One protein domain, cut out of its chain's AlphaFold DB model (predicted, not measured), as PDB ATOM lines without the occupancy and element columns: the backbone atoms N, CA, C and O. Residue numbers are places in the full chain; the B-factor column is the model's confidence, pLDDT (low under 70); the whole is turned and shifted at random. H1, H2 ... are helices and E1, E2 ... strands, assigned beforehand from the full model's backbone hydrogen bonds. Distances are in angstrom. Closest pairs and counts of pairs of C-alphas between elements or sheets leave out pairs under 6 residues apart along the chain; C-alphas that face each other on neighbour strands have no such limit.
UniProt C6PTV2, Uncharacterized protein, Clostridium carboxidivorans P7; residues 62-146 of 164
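Overview. This is residues 62 to 146 of the 164 residues of an uncharacterized protein of Clostridium carboxidivorans P7 (UniProt C6PTV2). One strongly twisted sheet of four strands makes a wall with two helices on one of its faces, H2 over the E2 and E1 end and H1 at the E3 edge. These are two layers, helices on one face of a sheet. The 85 printed residues hold H1, H2, E1, E2, E3 and E4 in that order; the sheet order is E2, E1, E4, E3, all antiparallel. The class is mixed, helices and strands, with under half of the residues in named elements; the whole is compact and rounded, with a radius of gyration of the C-alphas of 12.2 A and spans of 30 by 27 by 25 A.

Arrangement. Inner strands E1, residues 88 to 94, and E4, residues 135 to 142, are antiparallel at 159 degrees, with N 91 and O 139 2.9 A apart, within hydrogen-bond range. Edge strand E2, residues 97 to 102, forms a hairpin with E1; N 92 and O 100 are 2.8 A apart. Edge strand E3, residues 127 to 130, forms a hairpin with E4; N 127 and O 138 are 2.8 A apart. H2, residues 75 to 85, is on the sheet at a height of 8.5 A, over E2 and, only just, E1, with 3 of its C-alphas falling on E1. It runs slantwise to the strands, at 44 degrees to E2 on the local plane; its closest C-alphas to E2 are those of Thr 79 and Tyr 102, 7.0 A apart. H1, residues 62 to 67, is on the sheet too; the closest C-alphas of H1 and E3 are those of Lys 62 and Ile 129, 6.5 A apart. H1 and H2 are near each other, with 6 pairs of C-alphas within 10 A. In both helices every O i to N i+4 pair is within hydrogen-bond range.

Along the chain. E4 is 22.3 A long, E1 19.8 A, H2 15.5 A, E2 14.9 A, E3 10.2 A and H1 8.6 A. H1 begins at C-alpha 62 (101.443, 132.827, 113.972), and E4 ends at C-alpha 142 (96.997, 119.427, 120.122).

Size, cuts and confidence. The two C-alphas farthest apart, those of Asp 133 and Tyr 146, are 35.0 A apart. The printed part has no cut. The link from E2 to E3, residues 103 to 126, is long, and its residues 106 to 120 are under pLDDT 70.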
ATOM      1  N   LYS A  62     101.039 131.953 115.087       96.06
ATOM      2  CA  LYS A  62     101.443 132.827 113.972       96.06
ATOM      3  C   LYS A  62     101.453 134.292 114.389       96.06
ATOM      4  O   LYS A  62     102.402 135.011 114.082       96.06
ATOM      5  N   LYS A  63     100.411 134.722 115.105       96.56
ATOM      6  CA  LYS A  63     100.315 136.077 115.642       96.56
ATOM      7  C   LYS A  63     101.439 136.358 116.635       96.56
ATOM      8  O   LYS A  63     102.099 137.378 116.514       96.56
ATOM      9  N   TYR A  64     101.718 135.435 117.553       96.62
ATOM     10  CA  TYR A  64     102.810 135.571 118.516       96.62
ATOM     11  C   TYR A  64     104.176 135.744 117.835       96.62
ATOM     12  O   TYR A  64     104.936 136.633 118.222       96.62
ATOM     13  N   ILE A  65     104.469 134.954 116.796       96.38
ATOM     14  CA  ILE A  65     105.700 135.099 116.005       96.38
ATOM     15  C   ILE A  65     105.772 136.472 115.335       96.38
ATOM     16  O   ILE A  65     106.808 137.130 115.425       96.38
ATOM     17  N   SER A  66     104.679 136.909 114.705       96.12
ATOM     18  CA  SER A  66     104.624 138.196 114.007       96.12
ATOM     19  C   SER A  66     104.749 139.384 114.964       96.12
ATOM     20  O   SER A  66     105.560 140.270 114.725       96.12
ATOM     21  N   ASP A  67     103.984 139.403 116.057       96.94
ATOM     22  CA  ASP A  67     103.939 140.520 117.011       96.94
ATOM     23  C   ASP A  67     105.283 140.715 117.734       96.94
ATOM     24  O   ASP A  67     105.622 141.828 118.134       96.94
ATOM     25  N   ASN A  68     106.069 139.642 117.886       96.62
ATOM     26  CA  ASN A  68     107.370 139.664 118.562       96.62
ATOM     27  C   ASN A  68     108.565 139.609 117.595       96.62
ATOM     28  O   ASN A  68     109.704 139.539 118.059       96.62
ATOM     29  N   ASN A  69     108.328 139.634 116.278       96.19
ATOM     30  CA  ASN A  69     109.350 139.513 115.229       96.19
ATOM     31  C   ASN A  69     110.307 138.327 115.443       96.19
ATOM     32  O   ASN A  69     111.526 138.467 115.314       96.19
ATOM     33  N   LEU A  70     109.761 137.162 115.798       96.56
ATOM     34  CA  LEU A  70     110.576 135.989 116.108       96.56
ATOM     35  C   LEU A  70     111.257 135.434 114.857       96.56
ATOM     36  O   LEU A  70     110.646 135.301 113.793       96.56
ATOM     37  N   THR A  71     112.521 135.071 115.017       95.81
ATOM     38  CA  THR A  71     113.303 134.298 114.055       95.81
ATOM     39  C   THR A  71     113.116 132.804 114.298       95.81
ATOM     40  O   THR A  71     112.705 132.384 115.384       95.81
ATOM     41  N   ILE A  72     113.450 131.971 113.310       91.12
ATOM     42  CA  ILE A  72     113.353 130.508 113.463       91.12
ATOM     43  C   ILE A  72     114.235 129.957 114.601       91.12
ATOM     44  O   ILE A  72     113.937 128.895 115.140       91.12
ATOM     45  N   ASN A  73     115.284 130.694 114.986       91.31
ATOM     46  CA  ASN A  73     116.246 130.316 116.023       91.31
ATOM     47  C   ASN A  73     115.870 130.820 117.430       91.31
ATOM     48  O   ASN A  73     116.571 130.504 118.389       91.31
ATOM     49  N   ASP A  74     114.776 131.577 117.595       93.56
ATOM     50  CA  ASP A  74     114.269 132.026 118.906       93.56
ATOM     51  C   ASP A  74     113.593 130.867 119.689       93.56
ATOM     52  O   ASP A  74     112.481 130.997 120.212       93.56
ATOM     53  N   HIS A  75     114.255 129.705 119.770       89.62
ATOM     54  CA  HIS A  75     113.732 128.463 120.353       89.62
ATOM     55  C   HIS A  75     113.255 128.631 121.796       89.62
ATOM     56  O   HIS A  75     112.220 128.072 122.154       89.62
ATOM     57  N   ASP A  76     113.931 129.448 122.604       90.00
ATOM     58  CA  ASP A  76     113.528 129.714 123.990       90.00
ATOM     59  C   ASP A  76     112.151 130.383 124.069       90.00
ATOM     60  O   ASP A  76     111.298 129.972 124.856       90.00
ATOM     61  N   LYS A  77     111.895 131.385 123.221       92.50
ATOM     62  CA  LYS A  77     110.609 132.102 123.186       92.50
ATOM     63  C   LYS A  77     109.501 131.214 122.627       92.50
ATOM     64  O   LYS A  77     108.394 131.198 123.164       92.50
ATOM     65  N   ILE A  78     109.812 130.427 121.595       91.81
ATOM     66  CA  ILE A  78     108.889 129.423 121.051       91.81
ATOM     67  C   ILE A  78     108.536 128.399 122.142       91.81
ATOM     68  O   ILE A  78     107.359 128.144 122.386       91.81
ATOM     69  N   THR A  79     109.533 127.874 122.858       90.00
ATOM     70  CA  THR A  79     109.346 126.926 123.968       90.00
ATOM     71  C   THR A  79     108.483 127.530 125.072       90.00
ATOM     72  O   THR A  79     107.560 126.880 125.561       90.00
ATOM     73  N   GLN A  80     108.744 128.781 125.463       91.06
ATOM     74  CA  GLN A  80     107.960 129.487 126.479       91.06
ATOM     75  C   GLN A  80     106.486 129.616 126.085       91.06
ATOM     76  O   GLN A  80     105.610 129.370 126.918       91.06
ATOM     77  N   TRP A  81     106.203 129.957 124.825       93.00
ATOM     78  CA  TRP A  81     104.831 130.035 124.326       93.00
ATOM     79  C   TRP A  81     104.133 128.672 124.376       93.00
ATOM     80  O   TRP A  81     103.049 128.555 124.946       93.00
ATOM     81  N   VAL A  82     104.787 127.618 123.877       89.56
ATOM     82  CA  VAL A  82     104.212 126.260 123.855       89.56
ATOM     83  C   VAL A  82     103.954 125.740 125.274       89.56
ATOM     84  O   VAL A  82     102.893 125.179 125.554       89.56
ATOM     85  N   ARG A  83     104.885 125.981 126.209       86.75
ATOM     86  CA  ARG A  83     104.724 125.629 127.632       86.75
ATOM     87  C   ARG A  83     103.530 126.333 128.277       86.75
ATOM     88  O   ARG A  83     102.880 125.745 129.143       86.75
ATOM     89  N   LYS A  84     103.238 127.572 127.873       88.38
ATOM     90  CA  LYS A  84     102.110 128.351 128.400       88.38
ATOM     91  C   LYS A  84     100.762 127.809 127.928       88.38
ATOM     92  O   LYS A  84      99.854 127.704 128.749       88.38
ATOM     93  N   GLU A  85     100.642 127.456 126.650       82.50
ATOM     94  CA  GLU A  85      99.384 126.953 126.080       82.50
ATOM     95  C   GLU A  85      98.993 125.565 126.617       82.50
ATOM     96  O   GLU A  85      97.805 125.288 126.782       82.50
ATOM     97  N   LYS A  86      99.979 124.741 127.013       78.94
ATOM     98  CA  LYS A  86      99.818 123.349 127.491       78.94
ATOM     99  C   LYS A  86      99.190 122.423 126.434       78.94
ATOM    100  O   LYS A  86      98.476 122.852 125.541       78.94
ATOM    101  N   TYR A  87      99.438 121.115 126.547       84.69
ATOM    102  CA  TYR A  87      98.859 120.091 125.654       84.69
ATOM    103  C   TYR A  87      99.187 120.269 124.160       84.69
ATOM    104  O   TYR A  87      98.428 119.809 123.310       84.69
ATOM    105  N   ILE A  88     100.297 120.932 123.828       88.50
ATOM    106  CA  ILE A  88     100.733 121.139 122.446       88.50
ATOM    107  C   ILE A  88     102.118 120.528 122.255       88.50
ATOM    108  O   ILE A  88     103.048 120.848 122.999       88.50
ATOM    109  N   ASN A  89     102.250 119.715 121.211       88.56
ATOM    110  CA  ASN A  89     103.530 119.409 120.588       88.56
ATOM    111  C   ASN A  89     103.667 120.245 119.314       88.56
ATOM    112  O   ASN A  89     102.697 120.447 118.574       88.56
ATOM    113  N   ILE A  90     104.878 120.720 119.039       90.00
ATOM    114  CA  ILE A  90     105.157 121.489 117.826       90.00
ATOM    115  C   ILE A  90     106.442 121.012 117.165       90.00
ATOM    116  O   ILE A  90     107.421 120.689 117.833       90.00
ATOM    117  N   TYR A  91     106.428 121.009 115.838       89.38
ATOM    118  CA  TYR A  91     107.546 120.626 114.988       89.38
ATOM    119  C   TYR A  91     107.680 121.667 113.885       89.38
ATOM    120  O   TYR A  91     106.708 121.959 113.187       89.38
ATOM    121  N   VAL A  92     108.867 122.242 113.732       90.50
ATOM    122  CA  VAL A  92     109.152 123.315 112.776       90.50
ATOM    123  C   VAL A  92     110.105 122.793 111.711       90.50
ATOM    124  O   VAL A  92     111.216 122.351 112.009       90.50
ATOM    125  N   TYR A  93     109.669 122.880 110.460       88.94
ATOM    126  CA  TYR A  93     110.384 122.409 109.287       88.94
ATOM    127  C   TYR A  93     110.810 123.577 108.403       88.94
ATOM    128  O   TYR A  93     109.993 124.415 108.016       88.94
ATOM    129  N   LYS A  94     112.078 123.573 107.997       89.31
ATOM    130  CA  LYS A  94     112.613 124.428 106.934       89.31
ATOM    131  C   LYS A  94     113.114 123.523 105.818       89.31
ATOM    132  O   LYS A  94     113.915 122.635 106.084       89.31
ATOM    133  N   GLU A  95     112.626 123.719 104.593       86.12
ATOM    134  CA  GLU A  95     113.038 122.912 103.426       86.12
ATOM    135  C   GLU A  95     112.957 121.394 103.696       86.12
ATOM    136  O   GLU A  95     113.896 120.641 103.444       86.12
ATOM    137  N   ASN A  96     111.840 120.949 104.284       80.94
ATOM    138  CA  ASN A  96     111.580 119.555 104.673       80.94
ATOM    139  C   ASN A  96     112.523 118.980 105.751       80.94
ATOM    140  O   ASN A  96     112.433 117.795 106.066       80.94
ATOM    141  N   ARG A  97     113.381 119.798 106.366       83.56
ATOM    142  CA  ARG A  97     114.226 119.408 107.501       83.56
ATOM    143  C   ARG A  97     113.625 119.916 108.799       83.56
ATOM    144  O   ARG A  97     113.276 121.090 108.890       83.56
ATOM    145  N   LEU A  98     113.519 119.040 109.792       85.12
ATOM    146  CA  LEU A  98     113.127 119.417 111.147       85.12
ATOM    147  C   LEU A  98     114.253 120.253 111.770       85.12
ATOM    148  O   LEU A  98     115.378 119.774 111.879       85.12
ATOM    149  N   ILE A  99     113.953 121.497 112.139       86.25
ATOM    150  CA  ILE A  99     114.913 122.427 112.759       86.25
ATOM    151  C   ILE A  99     114.669 122.539 114.264       86.25
ATOM    152  O   ILE A  99     115.603 122.731 115.031       86.25
ATOM    153  N   TYR A 100     113.412 122.411 114.686       87.12
ATOM    154  CA  TYR A 100     113.021 122.523 116.083       87.12
ATOM    155  C   TYR A 100     111.820 121.633 116.365       87.12
ATOM    156  O   TYR A 100     110.894 121.549 115.553       87.12
ATOM    157  N   SER A 101     111.813 121.012 117.537       86.38
ATOM    158  CA  SER A 101     110.658 120.303 118.062       86.38
ATOM    159  C   SER A 101     110.518 120.542 119.557       86.38
ATOM    160  O   SER A 101     111.491 120.716 120.288       86.38
ATOM    161  N   TYR A 102     109.274 120.529 120.013       85.88
ATOM    162  CA  TYR A 102     108.938 120.458 121.423       85.88
ATOM    163  C   TYR A 102     107.905 119.358 121.615       85.88
ATOM    164  O   TYR A 102     106.852 119.368 120.968       85.88
ATOM    165  N   ASN A 103     108.214 118.432 122.521       83.69
ATOM    166  CA  ASN A 103     107.331 117.351 122.923       83.69
ATOM    167  C   ASN A 103     107.067 117.464 124.425       83.69
ATOM    168  O   ASN A 103     108.003 117.516 125.220       83.69
ATOM    169  N   ILE A 104     105.797 117.482 124.824       78.81
ATOM    170  CA  ILE A 104     105.402 117.604 126.230       78.81
ATOM    171  C   ILE A 104     105.923 116.452 127.105       78.81
ATOM    172  O   ILE A 104     106.176 116.658 128.290       78.81
ATOM    173  N   ASN A 105     106.134 115.269 126.520       74.25
ATOM    174  CA  ASN A 105     106.676 114.095 127.206       74.25
ATOM    175  C   ASN A 105     108.203 114.159 127.358       74.25
ATOM    176  O   ASN A 105     108.763 113.426 128.168       74.25
ATOM    177  N   ASN A 106     108.874 115.019 126.585       69.69
ATOM    178  CA  ASN A 106     110.316 115.233 126.652       69.69
ATOM    179  C   ASN A 106     110.645 116.742 126.528       69.69
ATOM    180  O   ASN A 106     111.070 117.223 125.471       69.69
ATOM    181  N   PRO A 107     110.392 117.529 127.592       62.38
ATOM    182  CA  PRO A 107     110.463 118.991 127.555       62.38
ATOM    183  C   PRO A 107     111.894 119.558 127.554       62.38
ATOM    184  O   PRO A 107     112.051 120.767 127.349       62.38
ATOM    185  N   ASP A 108     112.907 118.713 127.777       58.03
ATOM    186  CA  ASP A 108     114.331 119.077 127.836       58.03
ATOM    187  C   ASP A 108     115.025 118.998 126.460       58.03
ATOM    188  O   ASP A 108     116.158 119.445 126.289       58.03
ATOM    189  N   THR A 109     114.333 118.479 125.440       55.38
ATOM    190  CA  THR A 109     114.842 118.327 124.063       55.38
ATOM    191  C   THR A 109     114.617 119.537 123.150       55.38
ATOM    192  O   THR A 109     114.843 119.422 121.953       55.38
ATOM    193  N   GLY A 110     114.254 120.715 123.678       52.06
ATOM    194  CA  GLY A 110     113.926 121.943 122.913       52.06
ATOM    195  C   GLY A 110     115.021 122.521 121.989       52.06
ATOM    196  O   GLY A 110     114.872 123.614 121.455       52.06
ATOM    197  N   SER A 111     116.118 121.802 121.780       52.25
ATOM    198  CA  SER A 111     117.207 122.125 120.850       52.25
ATOM    199  C   SER A 111     117.974 120.881 120.394       52.25
ATOM    200  O   SER A 111     118.596 120.878 119.334       52.25
ATOM    201  N   ASN A 112     117.954 119.813 121.195       50.28
ATOM    202  CA  ASN A 112     118.568 118.545 120.850       50.28
ATOM    203  C   ASN A 112     117.567 117.779 120.000       50.28
ATOM    204  O   ASN A 112     116.658 117.153 120.536       50.28
ATOM    205  N   ILE A 113     117.729 117.847 118.678       57.22
ATOM    206  CA  ILE A 113     117.089 116.927 117.738       57.22
ATOM    207  C   ILE A 113     117.619 115.532 118.102       57.22
ATOM    208  O   ILE A 113     118.602 115.053 117.538       57.22
ATOM    209  N   SER A 114     117.057 114.916 119.144       48.31
ATOM    210  CA  SER A 114     117.326 113.532 119.494       48.31
ATOM    211  C   SER A 114     117.047 112.715 118.244       48.31
ATOM    212  O   SER A 114     116.096 113.004 117.519       48.31
ATOM    213  N   GLN A 115     117.941 111.766 117.974       47.84
ATOM    214  CA  GLN A 115     118.051 110.933 116.774       47.84
ATOM    215  C   GLN A 115     116.848 109.989 116.571       47.84
ATOM    216  O   GLN A 115     117.003 108.832 116.198       47.84
ATOM    217  N   GLU A 116     115.639 110.458 116.836       48.16
ATOM    218  CA  GLU A 116     114.410 109.850 116.379       48.16
ATOM    219  C   GLU A 116     114.197 110.324 114.946       48.16
ATOM    220  O   GLU A 116     114.226 111.523 114.655       48.16
ATOM    221  N   SER A 117     114.074 109.361 114.030       52.00
ATOM    222  CA  SER A 117     113.820 109.585 112.609       52.00
ATOM    223  C   SER A 117     112.843 110.745 112.416       52.00
ATOM    224  O   SER A 117     111.794 110.739 113.066       52.00
ATOM    225  N   PRO A 118     113.148 111.734 111.551       56.47
ATOM    226  CA  PRO A 118     112.278 112.885 111.373       56.47
ATOM    227  C   PRO A 118     110.897 112.357 111.014       56.47
ATOM    228  O   PRO A 118     110.743 111.701 109.987       56.47
ATOM    229  N   ILE A 119     109.908 112.583 111.881       61.53
ATOM    230  CA  ILE A 119     108.538 112.188 111.584       61.53
ATOM    231  C   ILE A 119     108.156 112.994 110.341       61.53
ATOM    232  O   ILE A 119     108.067 114.223 110.383       61.53
ATOM    233  N   ILE A 120     108.060 112.317 109.198       66.31
ATOM    234  CA  ILE A 120     107.710 112.954 107.932       66.31
ATOM    235  C   ILE A 120     106.192 113.034 107.908       66.31
ATOM    236  O   ILE A 120     105.508 112.061 107.595       66.31
ATOM    237  N   PHE A 121     105.662 114.197 108.268       71.38
ATOM    238  CA  PHE A 121     104.237 114.465 108.126       71.38
ATOM    239  C   PHE A 121     103.895 114.748 106.662       71.38
ATOM    240  O   PHE A 121     104.690 115.334 105.920       71.38
ATOM    241  N   SER A 122     102.693 114.344 106.244       72.25
ATOM    242  CA  SER A 122     102.171 114.705 104.927       72.25
ATOM    243  C   SER A 122     102.077 116.228 104.800       72.25
ATOM    244  O   SER A 122     101.794 116.940 105.764       72.25
ATOM    245  N   ASN A 123     102.300 116.747 103.592       72.19
ATOM    246  CA  ASN A 123     102.294 118.191 103.360       72.19
ATOM    247  C   ASN A 123     100.928 118.838 103.668       72.19
ATOM    248  O   ASN A 123     100.877 120.005 104.029       72.19
ATOM    249  N   GLU A 124      99.837 118.072 103.578       73.62
ATOM    250  CA  GLU A 124      98.473 118.494 103.933       73.62
ATOM    251  C   GLU A 124      98.288 118.736 105.437       73.62
ATOM    252  O   GLU A 124      97.441 119.527 105.845       73.62
ATOM    253  N   ALA A 125      99.087 118.070 106.275       80.75
ATOM    254  CA  ALA A 125      99.049 118.235 107.722       80.75
ATOM    255  C   ALA A 125      99.901 119.421 108.211       80.75
ATOM    256  O   ALA A 125      99.795 119.816 109.379       80.75
ATOM    257  N   LEU A 126     100.745 119.981 107.337       87.06
ATOM    258  CA  LEU A 126     101.628 121.102 107.636       87.06
ATOM    259  C   LEU A 126     100.922 122.438 107.407       87.06
ATOM    260  O   LEU A 126     100.210 122.637 106.429       87.06
ATOM    261  N   SER A 127     101.161 123.388 108.306       91.81
ATOM    262  CA  SER A 127     100.706 124.770 108.168       91.81
ATOM    263  C   SER A 127     101.880 125.688 107.859       91.81
ATOM    264  O   SER A 127     102.880 125.673 108.574       91.81
ATOM    265  N   ASP A 128     101.751 126.523 106.830       94.06
ATOM    266  CA  ASP A 128     102.774 127.523 106.509       94.06
ATOM    267  C   ASP A 128     102.878 128.569 107.615       94.06
ATOM    268  O   ASP A 128     101.862 129.036 108.143       94.06
ATOM    269  N   ILE A 129     104.104 128.969 107.938       94.88
ATOM    270  CA  ILE A 129     104.403 130.024 108.896       94.88
ATOM    271  C   ILE A 129     105.501 130.941 108.364       94.88
ATOM    272  O   ILE A 129     106.427 130.505 107.681       94.88
ATOM    273  N   LYS A 130     105.400 132.227 108.690       95.81
ATOM    274  CA  LYS A 130     106.396 133.232 108.337       95.81
ATOM    275  C   LYS A 130     107.088 133.700 109.610       95.81
ATOM    276  O   LYS A 130     106.465 134.383 110.418       95.81
ATOM    277  N   PHE A 131     108.345 133.306 109.778       95.62
ATOM    278  CA  PHE A 131     109.243 133.926 110.746       95.62
ATOM    279  C   PHE A 131     109.797 135.229 110.162       95.62
ATOM    280  O   PHE A 131     109.654 135.506 108.967       95.62
ATOM    281  N   ASN A 132     110.429 136.038 111.007       95.88
ATOM    282  CA  ASN A 132     111.008 137.311 110.592       95.88
ATOM    283  C   ASN A 132     112.144 137.137 109.565       95.88
ATOM    284  O   ASN A 132     112.319 137.967 108.677       95.88
ATOM    285  N   ASP A 133     112.897 136.042 109.668       94.50
ATOM    286  CA  ASP A 133     114.055 135.724 108.832       94.50
ATOM    287  C   ASP A 133     113.757 134.714 107.711       94.50
ATOM    288  O   ASP A 133     114.472 134.685 106.707       94.50
ATOM    289  N   VAL A 134     112.724 133.873 107.851       94.62
ATOM    290  CA  VAL A 134     112.466 132.779 106.903       94.62
ATOM    291  C   VAL A 134     111.008 132.307 106.880       94.62
ATOM    292  O   VAL A 134     110.291 132.345 107.878       94.62
ATOM    293  N   ASN A 135     110.570 131.781 105.734       95.25
ATOM    294  CA  ASN A 135     109.327 131.013 105.648       95.25
ATOM    295  C   ASN A 135     109.586 129.552 106.033       95.25
ATOM    296  O   ASN A 135     110.543 128.932 105.568       95.25
ATOM    297  N   ALA A 136     108.709 128.986 106.848       93.69
ATOM    298  CA  ALA A 136     108.813 127.620 107.334       93.69
ATOM    299  C   ALA A 136     107.438 126.943 107.332       93.69
ATOM    300  O   ALA A 136     106.412 127.552 107.024       93.69
ATOM    301  N   LYS A 137     107.420 125.664 107.689       93.50
ATOM    302  CA  LYS A 137     106.199 124.887 107.888       93.50
ATOM    303  C   LYS A 137     106.169 124.338 109.295       93.50
ATOM    304  O   LYS A 137     107.208 123.957 109.825       93.50
ATOM    305  N   ILE A 138     104.986 124.269 109.887       92.62
ATOM    306  CA  ILE A 138     104.810 123.670 111.206       92.62
ATOM    307  C   ILE A 138     103.838 122.510 111.158       92.62
ATOM    308  O   ILE A 138     102.818 122.562 110.472       92.62
ATOM    309  N   TYR A 139     104.141 121.492 111.949       90.50
ATOM    310  CA  TYR A 139     103.154 120.535 112.409       90.50
ATOM    311  C   TYR A 139     102.852 120.839 113.875       90.50
ATOM    312  O   TYR A 139     103.766 120.991 114.685       90.50
ATOM    313  N   MET A 140     101.567 120.959 114.196       90.12
ATOM    314  CA  MET A 140     101.090 121.166 115.559       90.12
ATOM    315  C   MET A 140     100.115 120.050 115.909       90.12
ATOM    316  O   MET A 140      99.104 119.848 115.224       90.12
ATOM    317  N   GLU A 141     100.433 119.340 116.978       87.38
ATOM    318  CA  GLU A 141      99.591 118.309 117.562       87.38
ATOM    319  C   GLU A 141      99.039 118.844 118.882       87.38
ATOM    320  O   GLU A 141      99.785 119.331 119.732       87.38
ATOM    321  N   CYS A 142      97.714 118.825 119.007       86.44
ATOM    322  CA  CYS A 142      96.997 119.427 120.122       86.44
ATOM    323  C   CYS A 142      96.208 118.346 120.854       86.44
ATOM    324  O   CYS A 142      95.282 117.770 120.294       86.44
ATOM    325  N   PHE A 143      96.511 118.155 122.130       83.12
ATOM    326  CA  PHE A 143      95.881 117.180 123.018       83.12
ATOM    327  C   PHE A 143      94.809 117.831 123.903       83.12
ATOM    328  O   PHE A 143      94.638 117.484 125.072       83.12
ATOM    329  N   PHE A 144      94.087 118.824 123.373       80.06
ATOM    330  CA  PHE A 144      93.101 119.589 124.147       80.06
ATOM    331  C   PHE A 144      91.944 118.727 124.664       80.06
ATOM    332  O   PHE A 144      91.339 119.059 125.681       80.06
ATOM    333  N   GLU A 145      91.656 117.606 124.003       74.38
ATOM    334  CA  GLU A 145      90.682 116.602 124.438       74.38
ATOM    335  C   GLU A 145      90.957 116.039 125.835       74.38
ATOM    336  O   GLU A 145      90.008 115.833 126.591       74.38
ATOM    337  N   TYR A 146      92.225 115.902 126.243       74.06
ATOM    338  CA  TYR A 146      92.576 115.402 127.576       74.06
ATOM    339  C   TYR A 146      92.023 116.295 128.687       74.06
ATOM    340  O   TYR A 146      91.575 115.793 129.717       74.06
TER     341      TYR A 146